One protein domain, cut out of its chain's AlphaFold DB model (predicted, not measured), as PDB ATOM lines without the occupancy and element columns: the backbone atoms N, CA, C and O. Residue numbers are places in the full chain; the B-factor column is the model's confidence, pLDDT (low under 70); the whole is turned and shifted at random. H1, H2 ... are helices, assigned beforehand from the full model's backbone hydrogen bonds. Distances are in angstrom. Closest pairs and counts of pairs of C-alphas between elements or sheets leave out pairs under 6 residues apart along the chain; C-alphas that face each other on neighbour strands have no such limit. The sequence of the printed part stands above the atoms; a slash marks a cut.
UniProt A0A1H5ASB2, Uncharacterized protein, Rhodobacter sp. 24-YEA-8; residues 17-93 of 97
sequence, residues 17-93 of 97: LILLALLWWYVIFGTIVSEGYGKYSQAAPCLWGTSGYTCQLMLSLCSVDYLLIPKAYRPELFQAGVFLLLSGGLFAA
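This is residues 17 to 93 of the 97 residues of an uncharacterized protein of Rhodobacter sp. 24-YEA-8 (UniProt A0A1H5ASB2). The longest helix, H4, starts on a body of H1, H2 and H3 and sticks out with residues 86 to 93. The printed part, 77 residues with four named helices, H1 to H4 in order, is all helix. It is only just compact, close to loose, with radius of gyration of the C-alphas 13.8 A, spanning 45 by 25 by 18 A.

H4, residues 75 to 93, ends at C-alpha 93 (-24.595, 26.963, 32.753). H1, residues 17 to 34, begins at C-alpha 17 (-10.879, 17.296, 20.316). H2 is residues 40 to 48, H3 residues 52 to 60.

H4 touches H1, opposite ways; the closest C-alphas, Leu 17 and Gly 81, are 5.0 A apart. H2, the hub, touches H1, H3 and H4. Every O i to N i+4 pair is within hydrogen-bond range in H3 and H4, 13 of 14 in H1, 1 of 5 in H2, with 4 of 6 O i to N i+3.

The printed part has no cut; residues 61 to 73, in the long H3 to H4 link, are under pLDDT 70.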
ATOM      1  N   LEU A  17     -11.211  18.688  20.001       85.44
ATOM      2  CA  LEU A  17     -10.879  17.296  20.316       85.44
ATOM      3  C   LEU A  17     -11.915  16.310  19.766       85.44
ATOM      4  O   LEU A  17     -11.532  15.291  19.194       85.44
ATOM      5  N   ILE A  18     -13.211  16.619  19.888       84.44
ATOM      6  CA  ILE A  18     -14.272  15.779  19.315       84.44
ATOM      7  C   ILE A  18     -14.152  15.711  17.792       84.44
ATOM      8  O   ILE A  18     -14.223  14.621  17.228       84.44
ATOM      9  N   LEU A  19     -13.945  16.848  17.121       87.94
ATOM     10  CA  LEU A  19     -13.779  16.877  15.667       87.94
ATOM     11  C   LEU A  19     -12.554  16.078  15.225       87.94
ATOM     12  O   LEU A  19     -12.650  15.298  14.282       87.94
ATOM     13  N   LEU A  20     -11.429  16.228  15.926       87.31
ATOM     14  CA  LEU A  20     -10.209  15.482  15.639       87.31
ATOM     15  C   LEU A  20     -10.423  13.971  15.812       87.31
ATOM     16  O   LEU A  20     -10.006  13.189  14.960       87.31
ATOM     17  N   ALA A  21     -11.119  13.559  16.873       84.06
ATOM     18  CA  ALA A  21     -11.445  12.159  17.117       84.06
ATOM     19  C   ALA A  21     -12.418  11.588  16.070       84.06
ATOM     20  O   ALA A  21     -12.223  10.465  15.606       84.06
ATOM     21  N   LEU A  22     -13.423  12.364  15.645       85.50
ATOM     22  CA  LEU A  22     -14.342  11.986  14.565       85.50
ATOM     23  C   LEU A  22     -13.623  11.853  13.221       85.50
ATOM     24  O   LEU A  22     -13.861  10.886  12.504       85.50
ATOM     25  N   LEU A  23     -12.728  12.789  12.894       86.62
ATOM     26  CA  LEU A  23     -11.874  12.720  11.706       86.62
ATOM     27  C   LEU A  23     -11.006  11.464  11.734       86.62
ATOM     28  O   LEU A  23     -10.965  10.729  10.755       86.62
ATOM     29  N   TRP A  24     -10.368  11.177  12.868       81.94
ATOM     30  CA  TRP A  24      -9.542   9.983  13.025       81.94
ATOM     31  C   TRP A  24     -10.366   8.701  12.853       81.94
ATOM     32  O   TRP A  24      -9.983   7.811  12.092       81.94
ATOM     33  N   TRP A  25     -11.532   8.621  13.497       83.81
ATOM     34  CA  TRP A  25     -12.451   7.498  13.332       83.81
ATOM     35  C   TRP A  25     -12.890   7.343  11.874       83.81
ATOM     36  O   TRP A  25     -12.839   6.241  11.333       83.81
ATOM     37  N   TYR A  26     -13.258   8.440  11.210       83.25
ATOM     38  CA  TYR A  26     -13.700   8.417   9.820       83.25
ATOM     39  C   TYR A  26     -12.589   7.963   8.872       83.25
ATOM     40  O   TYR A  26     -12.853   7.184   7.967       83.25
ATOM     41  N   VAL A  27     -11.342   8.377   9.092       82.12
ATOM     42  CA  VAL A  27     -10.215   7.938   8.256       82.12
ATOM     43  C   VAL A  27      -9.979   6.428   8.379       82.12
ATOM     44  O   VAL A  27      -9.762   5.759   7.371       82.12
ATOM     45  N   ILE A  28     -10.085   5.860   9.584       77.94
ATOM     46  CA  ILE A  28      -9.898   4.415   9.793       77.94
ATOM     47  C   ILE A  28     -11.102   3.630   9.259       77.94
ATOM     48  O   ILE A  28     -10.970   2.799   8.362       77.94
ATOM     49  N   PHE A  29     -12.293   3.897   9.793       76.25
ATOM     50  CA  PHE A  29     -13.486   3.109   9.489       76.25
ATOM     51  C   PHE A  29     -14.087   3.440   8.127       76.25
ATOM     52  O   PHE A  29     -14.650   2.557   7.489       76.25
ATOM     53  N   GLY A  30     -13.940   4.674   7.650       77.31
ATOM     54  CA  GLY A  30     -14.345   5.055   6.300       77.31
ATOM     55  C   GLY A  30     -13.565   4.284   5.243       77.31
ATOM     56  O   GLY A  30     -14.177   3.813   4.288       77.31
ATOM     57  N   THR A  31     -12.267   4.044   5.459       75.69
ATOM     58  CA  THR A  31     -11.469   3.216   4.545       75.69
ATOM     59  C   THR A  31     -11.946   1.762   4.557       75.69
ATOM     60  O   THR A  31     -12.273   1.223   3.504       75.69
ATOM     61  N   ILE A  32     -12.139   1.168   5.742       73.12
ATOM     62  CA  ILE A  32     -12.660  -0.207   5.906       73.12
ATOM     63  C   ILE A  32     -14.024  -0.384   5.213       73.12
ATOM     64  O   ILE A  32     -14.273  -1.394   4.554       73.12
ATOM     65  N   VAL A  33     -14.922   0.597   5.355       80.00
ATOM     66  CA  VAL A  33     -16.243   0.571   4.709       80.00
ATOM     67  C   VAL A  33     -16.124   0.782   3.198       80.00
ATOM     68  O   VAL A  33     -16.830   0.116   2.444       80.00
ATOM     69  N   SER A  34     -15.233   1.669   2.743       78.00
ATOM     70  CA  SER A  34     -15.007   1.924   1.312       78.00
ATOM     71  C   SER A  34     -14.436   0.712   0.576       78.00
ATOM     72  O   SER A  34     -14.786   0.477  -0.576       78.00
ATOM     73  N   GLU A  35     -13.640  -0.102   1.268       74.88
ATOM     74  CA  GLU A  35     -13.105  -1.365   0.757       74.88
ATOM     75  C   GLU A  35     -14.105  -2.534   0.866       74.88
ATOM     76  O   GLU A  35     -13.834  -3.639   0.405       74.88
ATOM     77  N   GLY A  36     -15.295  -2.299   1.433       74.12
ATOM     78  CA  GLY A  36     -16.377  -3.286   1.501       74.12
ATOM     79  C   GLY A  36     -16.285  -4.267   2.673       74.12
ATOM     80  O   GLY A  36     -17.077  -5.207   2.743       74.12
ATOM     81  N   TYR A  37     -15.378  -4.044   3.628       68.62
ATOM     82  CA  TYR A  37     -15.155  -4.933   4.774       68.62
ATOM     83  C   TYR A  37     -16.137  -4.719   5.945       68.62
ATOM     84  O   TYR A  37     -16.082  -5.447   6.937       68.62
ATOM     85  N   GLY A  38     -17.062  -3.753   5.867       72.19
ATOM     86  CA  GLY A  38     -18.039  -3.519   6.936       72.19
ATOM     87  C   GLY A  38     -19.058  -2.412   6.664       72.19
ATOM     88  O   GLY A  38     -19.054  -1.774   5.614       72.19
ATOM     89  N   LYS A  39     -19.955  -2.175   7.634       78.00
ATOM     90  CA  LYS A  39     -20.943  -1.078   7.614       78.00
ATOM     91  C   LYS A  39     -20.648  -0.045   8.700       78.00
ATOM     92  O   LYS A  39     -20.272  -0.403   9.816       78.00
ATOM     93  N   TYR A  40     -20.962   1.224   8.426       79.00
ATOM     94  CA  TYR A  40     -20.866   2.310   9.413       79.00
ATOM     95  C   TYR A  40     -21.653   2.034  10.705       79.00
ATOM     96  O   TYR A  40     -21.231   2.460  11.773       79.00
ATOM     97  N   SER A  41     -22.753   1.278  10.643       76.94
ATOM     98  CA  SER A  41     -23.538   0.908  11.830       76.94
ATOM     99  C   SER A  41     -22.783   0.006  12.811       76.94
ATOM    100  O   SER A  41     -23.017   0.088  14.012       76.94
ATOM    101  N   GLN A  42     -21.868  -0.832  12.321       75.00
ATOM    102  CA  GLN A  42     -21.016  -1.683  13.156       75.00
ATOM    103  C   GLN A  42     -19.791  -0.924  13.679       75.00
ATOM    104  O   GLN A  42     -19.315  -1.208  14.774       75.00
ATOM    105  N   ALA A  43     -19.316   0.069  12.923       76.50
ATOM    106  CA  ALA A  43     -18.223   0.943  13.331       76.50
ATOM    107  C   ALA A  43     -18.670   2.046  14.310       76.50
ATOM    108  O   ALA A  43     -17.863   2.558  15.076       76.50
ATOM    109  N   ALA A  44     -19.937   2.466  14.300       80.31
ATOM    110  CA  ALA A  44     -20.431   3.532  15.176       80.31
ATOM    111  C   ALA A  44     -20.131   3.293  16.675       80.31
ATOM    112  O   ALA A  44     -19.589   4.195  17.318       80.31
ATOM    113  N   PRO A  45     -20.381   2.099  17.252       80.81
ATOM    114  CA  PRO A  45     -20.039   1.831  18.653       80.81
ATOM    115  C   PRO A  45     -18.523   1.781  18.922       80.81
ATOM    116  O   PRO A  45     -18.088   2.020  20.052       80.81
ATOM    117  N   CYS A  46     -17.691   1.578  17.891       78.50
ATOM    118  CA  CYS A  46     -16.240   1.710  18.025       78.50
ATOM    119  C   CYS A  46     -15.801   3.112  18.416       78.50
ATOM    120  O   CYS A  46     -14.817   3.238  19.138       78.50
ATOM    121  N   LEU A  47     -16.529   4.148  17.981       77.88
ATOM    122  CA  LEU A  47     -16.208   5.540  18.297       77.88
ATOM    123  C   LEU A  47     -16.098   5.750  19.814       77.88
ATOM    124  O   LEU A  47     -15.175   6.407  20.292       77.88
ATOM    125  N   TRP A  48     -17.018   5.132  20.557       78.38
ATOM    126  CA  TRP A  48     -17.119   5.226  22.011       78.38
ATOM    127  C   TRP A  48     -16.366   4.124  22.765       78.38
ATOM    128  O   TRP A  48     -16.310   4.165  23.995       78.38
ATOM    129  N   GLY A  49     -15.805   3.138  22.058       71.75
ATOM    130  CA  GLY A  49     -15.154   1.972  22.661       71.75
ATOM    131  C   GLY A  49     -16.121   0.967  23.301       71.75
ATOM    132  O   GLY A  49     -15.694   0.148  24.108       71.75
ATOM    133  N   THR A  50     -17.416   1.005  22.969       72.31
ATOM    134  CA  THR A  50     -18.437   0.153  23.614       72.31
ATOM    135  C   THR A  50     -18.462  -1.276  23.074       72.31
ATOM    136  O   THR A  50     -18.889  -2.194  23.768       72.31
ATOM    137  N   SER A  51     -17.972  -1.496  21.854       67.31
ATOM    138  CA  SER A  51     -17.984  -2.791  21.159       67.31
ATOM    139  C   SER A  51     -16.572  -3.353  20.970       67.31
ATOM    140  O   SER A  51     -16.143  -3.608  19.843       67.31
ATOM    141  N   GLY A  52     -15.828  -3.520  22.072       68.50
ATOM    142  CA  GLY A  52     -14.390  -3.832  22.078       68.50
ATOM    143  C   GLY A  52     -13.957  -4.981  21.155       68.50
ATOM    144  O   GLY A  52     -12.983  -4.827  20.420       68.50
ATOM    145  N   TYR A  53     -14.707  -6.090  21.114       70.38
ATOM    146  CA  TYR A  53     -14.379  -7.245  20.264       70.38
ATOM    147  C   TYR A  53     -14.582  -6.966  18.765       70.38
ATOM    148  O   TYR A  53     -13.676  -7.173  17.962       70.38
ATOM    149  N   THR A  54     -15.743  -6.424  18.378       71.12
ATOM    150  CA  THR A  54     -16.030  -6.013  16.989       71.12
ATOM    151  C   THR A  54     -15.030  -4.971  16.503       71.12
ATOM    152  O   THR A  54     -14.624  -4.983  15.344       71.12
ATOM    153  N   CYS A  55     -14.603  -4.096  17.409       73.81
ATOM    154  CA  CYS A  55     -13.651  -3.056  17.097       73.81
ATOM    155  C   CYS A  55     -12.258  -3.595  16.814       73.81
ATOM    156  O   CYS A  55     -11.678  -3.264  15.785       73.81
ATOM    157  N   GLN A  56     -11.750  -4.469  17.687       74.38
ATOM    158  CA  GLN A  56     -10.474  -5.147  17.465       74.38
ATOM    159  C   GLN A  56     -10.473  -5.957  16.170       74.38
ATOM    160  O   GLN A  56      -9.467  -5.966  15.466       74.38
ATOM    161  N   LEU A  57     -11.606  -6.579  15.831       74.31
ATOM    162  CA  LEU A  57     -11.765  -7.288  14.568       74.31
ATOM    163  C   LEU A  57     -11.665  -6.327  13.372       74.31
ATOM    164  O   LEU A  57     -10.858  -6.538  12.482       74.31
ATOM    165  N   MET A  58     -12.416  -5.223  13.355       71.19
ATOM    166  CA  MET A  58     -12.321  -4.235  12.268       71.19
ATOM    167  C   MET A  58     -10.917  -3.628  12.140       71.19
ATOM    168  O   MET A  58     -10.430  -3.416  11.034       71.19
ATOM    169  N   LEU A  59     -10.244  -3.395  13.268       71.19
ATOM    170  CA  LEU A  59      -8.865  -2.910  13.309       71.19
ATOM    171  C   LEU A  59      -7.868  -3.928  12.736       71.19
ATOM    172  O   LEU A  59      -6.890  -3.515  12.119       71.19
ATOM    173  N   SER A  60      -8.106  -5.234  12.891       70.31
ATOM    174  CA  SER A  60      -7.256  -6.266  12.280       70.31
ATOM    175  C   SER A  60      -7.498  -6.425  10.779       70.31
ATOM    176  O   SER A  60      -6.564  -6.750  10.050       70.31
ATOM    177  N   LEU A  61      -8.715  -6.129  10.303       68.69
ATOM    178  CA  LEU A  61      -9.033  -6.038   8.873       68.69
ATOM    179  C   LEU A  61      -8.454  -4.781   8.206       68.69
ATOM    180  O   LEU A  61      -8.438  -4.703   6.982       68.69
ATOM    181  N   CYS A  62      -7.949  -3.822   8.985       67.19
ATOM    182  CA  CYS A  62      -7.221  -2.661   8.486       67.19
ATOM    183  C   CYS A  62      -5.822  -3.093   7.988       67.19
ATOM    184  O   CYS A  62      -4.785  -2.903   8.638       67.19
ATOM    185  N   SER A  63      -5.816  -3.762   6.835       56.81
ATOM    186  CA  SER A  63      -4.641  -4.308   6.148       56.81
ATOM    187  C   SER A  63      -3.798  -3.229   5.476       56.81
ATOM    188  O   SER A  63      -2.646  -3.479   5.137       56.81
ATOM    189  N   VAL A  64      -4.333  -2.020   5.324       54.22
ATOM    190  CA  VAL A  64      -3.647  -0.944   4.624       54.22
ATOM    191  C   VAL A  64      -2.503  -0.387   5.481       54.22
ATOM    192  O   VAL A  64      -2.673   0.084   6.612       54.22
ATOM    193  N   ASP A  65      -1.299  -0.465   4.925       51.69
ATOM    194  CA  ASP A  65      -0.083   0.168   5.422       51.69
ATOM    195  C   ASP A  65      -0.144   1.690   5.222       51.69
ATOM    196  O   ASP A  65       0.441   2.243   4.291       51.69
ATOM    197  N   TYR A  66      -0.844   2.414   6.099       53.97
ATOM    198  CA  TYR A  66      -0.667   3.866   6.183       53.97
ATOM    199  C   TYR A  66       0.477   4.169   7.154       53.97
ATOM    200  O   TYR A  66       0.297   4.209   8.369       53.97
ATOM    201  N   LEU A  67       1.663   4.433   6.606       50.66
ATOM    202  CA  LEU A  67       2.868   4.862   7.332       50.66
ATOM    203  C   LEU A  67       2.679   6.118   8.216       50.66
ATOM    204  O   LEU A  67       3.561   6.430   9.011       50.66
ATOM    205  N   LEU A  68       1.563   6.850   8.091       50.97
ATOM    206  CA  LEU A  68       1.342   8.138   8.760       50.97
ATOM    207  C   LEU A  68       0.287   8.145   9.880       50.97
ATOM    208  O   LEU A  68       0.232   9.127  10.620       50.97
ATOM    209  N   ILE A  69      -0.550   7.111  10.035       52.72
ATOM    210  CA  ILE A  69      -1.660   7.148  11.005       52.72
ATOM    211  C   ILE A  69      -1.565   5.935  11.928       52.72
ATOM    212  O   ILE A  69      -1.526   4.807  11.437       52.72
ATOM    213  N   PRO A  70      -1.535   6.119  13.261       56.72
ATOM    214  CA  PRO A  70      -1.469   4.999  14.185       56.72
ATOM    215  C   PRO A  70      -2.625   4.030  13.920       56.72
ATOM    216  O   PRO A  70      -3.790   4.424  13.998       56.72
ATOM    217  N   LYS A  71      -2.308   2.747  13.683       59.50
ATOM    218  CA  LYS A  71      -3.292   1.652  13.552       59.50
ATOM    219  C   LYS A  71      -4.181   1.469  14.795       59.50
ATOM    220  O   LYS A  71      -5.031   0.590  14.814       59.50
ATOM    221  N   ALA A  72      -3.988   2.263  15.847       63.91
ATOM    222  CA  ALA A  72      -4.745   2.207  17.083       63.91
ATOM    223  C   ALA A  72      -5.701   3.403  17.175       63.91
ATOM    224  O   ALA A  72      -5.293   4.504  17.549       63.91
ATOM    225  N   TYR A  73      -6.983   3.173  16.883       66.31
ATOM    226  CA  TYR A  73      -8.030   4.089  17.324       66.31
ATOM    227  C   TYR A  73      -8.124   4.030  18.855       66.31
ATOM    228  O   TYR A  73      -8.302   2.957  19.433       66.31
ATOM    229  N   ARG A  74      -7.975   5.185  19.504       76.12
ATOM    230  CA  ARG A  74      -8.048   5.347  20.958       76.12
ATOM    231  C   ARG A  74      -9.377   6.021  21.314       76.12
ATOM    232  O   ARG A  74      -9.483   7.241  21.145       76.12
ATOM    233  N   PRO A  75     -10.401   5.278  21.777       75.88
ATOM    234  CA  PRO A  75     -11.686   5.871  22.156       75.88
ATOM    235  C   PRO A  75     -11.548   6.876  23.312       75.88
ATOM    236  O   PRO A  75     -12.400   7.749  23.473       75.88
ATOM    237  N   GLU A  76     -10.455   6.809  24.076       75.94
ATOM    238  CA  GLU A  76     -10.145   7.724  25.173       75.94
ATOM    239  C   GLU A  76     -10.057   9.183  24.703       75.94
ATOM    240  O   GLU A  76     -10.438  10.085  25.444       75.94
ATOM    241  N   LEU A  77      -9.611   9.433  23.464       77.19
ATOM    242  CA  LEU A  77      -9.503  10.791  22.919       77.19
ATOM    243  C   LEU A  77     -10.886  11.431  22.728       77.19
ATOM    244  O   LEU A  77     -11.108  12.595  23.073       77.19
ATOM    245  N   PHE A  78     -11.828  10.643  22.209       79.88
ATOM    246  CA  PHE A  78     -13.211  11.059  22.010       79.88
ATOM    247  C   PHE A  78     -13.921  11.257  23.355       79.88
ATOM    248  O   PHE A  78     -14.559  12.286  23.584       79.88
ATOM    249  N   GLN A  79     -13.753  10.306  24.279       81.50
ATOM    250  CA  GLN A  79     -14.309  10.386  25.630       81.50
ATOM    251  C   GLN A  79     -13.781  11.614  26.382       81.50
ATOM    252  O   GLN A  79     -14.572  12.355  26.965       81.50
ATOM    253  N   ALA A  80     -12.474  11.886  26.312       81.75
ATOM    254  CA  ALA A  80     -11.872  13.074  26.908       81.75
ATOM    255  C   ALA A  80     -12.480  14.362  26.338       81.75
ATOM    256  O   ALA A  80     -12.866  15.235  27.111       81.75
ATOM    257  N   GLY A  81     -12.641  14.463  25.012       79.88
ATOM    258  CA  GLY A  81     -13.291  15.607  24.361       79.88
ATOM    259  C   GLY A  81     -14.733  15.830  24.830       79.88
ATOM    260  O   GLY A  81     -15.109  16.960  25.146       79.88
ATOM    261  N   VAL A  82     -15.520  14.756  24.955       83.56
ATOM    262  CA  VAL A  82     -16.899  14.803  25.478       83.56
ATOM    263  C   VAL A  82     -16.928  15.262  26.936       83.56
ATOM    264  O   VAL A  82     -17.691  16.166  27.270       83.56
ATOM    265  N   PHE A  83     -16.076  14.706  27.802       84.44
ATOM    266  CA  PHE A  83     -15.978  15.132  29.204       84.44
ATOM    267  C   PHE A  83     -15.595  16.611  29.335       84.44
ATOM    268  O   PHE A  83     -16.154  17.335  30.165       84.44
ATOM    269  N   LEU A  84     -14.673  17.084  28.497       81.50
ATOM    270  CA  LEU A  84     -14.230  18.477  28.481       81.50
ATOM    271  C   LEU A  84     -15.349  19.425  28.021       81.50
ATOM    272  O   LEU A  84     -15.563  20.475  28.627       81.50
ATOM    273  N   LEU A  85     -16.122  19.033  27.006       81.12
ATOM    274  CA  LEU A  85     -17.285  19.799  26.550       81.12
ATOM    275  C   LEU A  85     -18.415  19.826  27.582       81.12
ATOM    276  O   LEU A  85     -18.986  20.887  27.829       81.12
ATOM    277  N   LEU A  86     -18.720  18.686  28.207       83.75
ATOM    278  CA  LEU A  86     -19.758  18.588  29.235       83.75
ATOM    279  C   LEU A  86     -19.398  19.398  30.479       83.75
ATOM    280  O   LEU A  86     -20.230  20.152  30.979       83.75
ATOM    281  N   SER A  87     -18.155  19.295  30.954       81.88
ATOM    282  CA  SER A  87     -17.678  20.104  32.078       81.88
ATOM    283  C   SER A  87     -17.684  21.594  31.732       81.88
ATOM    284  O   SER A  87     -18.236  22.387  32.493       81.88
ATOM    285  N   GLY A  88     -17.177  21.987  30.559       77.19
ATOM    286  CA  GLY A  88     -17.223  23.375  30.090       77.19
ATOM    287  C   GLY A  88     -18.648  23.930  29.975       77.19
ATOM    288  O   GLY A  88     -18.909  25.055  30.403       77.19
ATOM    289  N   GLY A  89     -19.585  23.129  29.459       78.81
ATOM    290  CA  GLY A  89     -21.002  23.475  29.353       78.81
ATOM    291  C   GLY A  89     -21.687  23.597  30.714       78.81
ATOM    292  O   GLY A  89     -22.394  24.574  30.953       78.81
ATOM    293  N   LEU A  90     -21.427  22.662  31.631       81.81
ATOM    294  CA  LEU A  90     -21.969  22.689  32.989       81.81
ATOM    295  C   LEU A  90     -21.456  23.903  33.768       81.81
ATOM    296  O   LEU A  90     -22.250  24.621  34.368       81.81
ATOM    297  N   PHE A  91     -20.154  24.195  33.706       77.56
ATOM    298  CA  PHE A  91     -19.587  25.396  34.323       77.56
ATOM    299  C   PHE A  91     -20.155  26.682  33.711       77.56
ATOM    300  O   PHE A  91     -20.429  27.635  34.438       77.56
ATOM    301  N   ALA A  92     -20.364  26.725  32.392       74.38
ATOM    302  CA  ALA A  92     -20.986  27.871  31.732       74.38
ATOM    303  C   ALA A  92     -22.463  28.050  32.125       74.38
ATOM    304  O   ALA A  92     -22.909  29.186  32.277       74.38
ATOM    305  N   ALA A  93     -23.204  26.954  32.307       75.19
ATOM    306  CA  ALA A  93     -24.595  26.963  32.753       75.19
ATOM    307  C   ALA A  93     -24.717  27.382  34.226       75.19
ATOM    308  O   ALA A  93     -25.497  28.278  34.535       75.19
TER     309      ALA A  93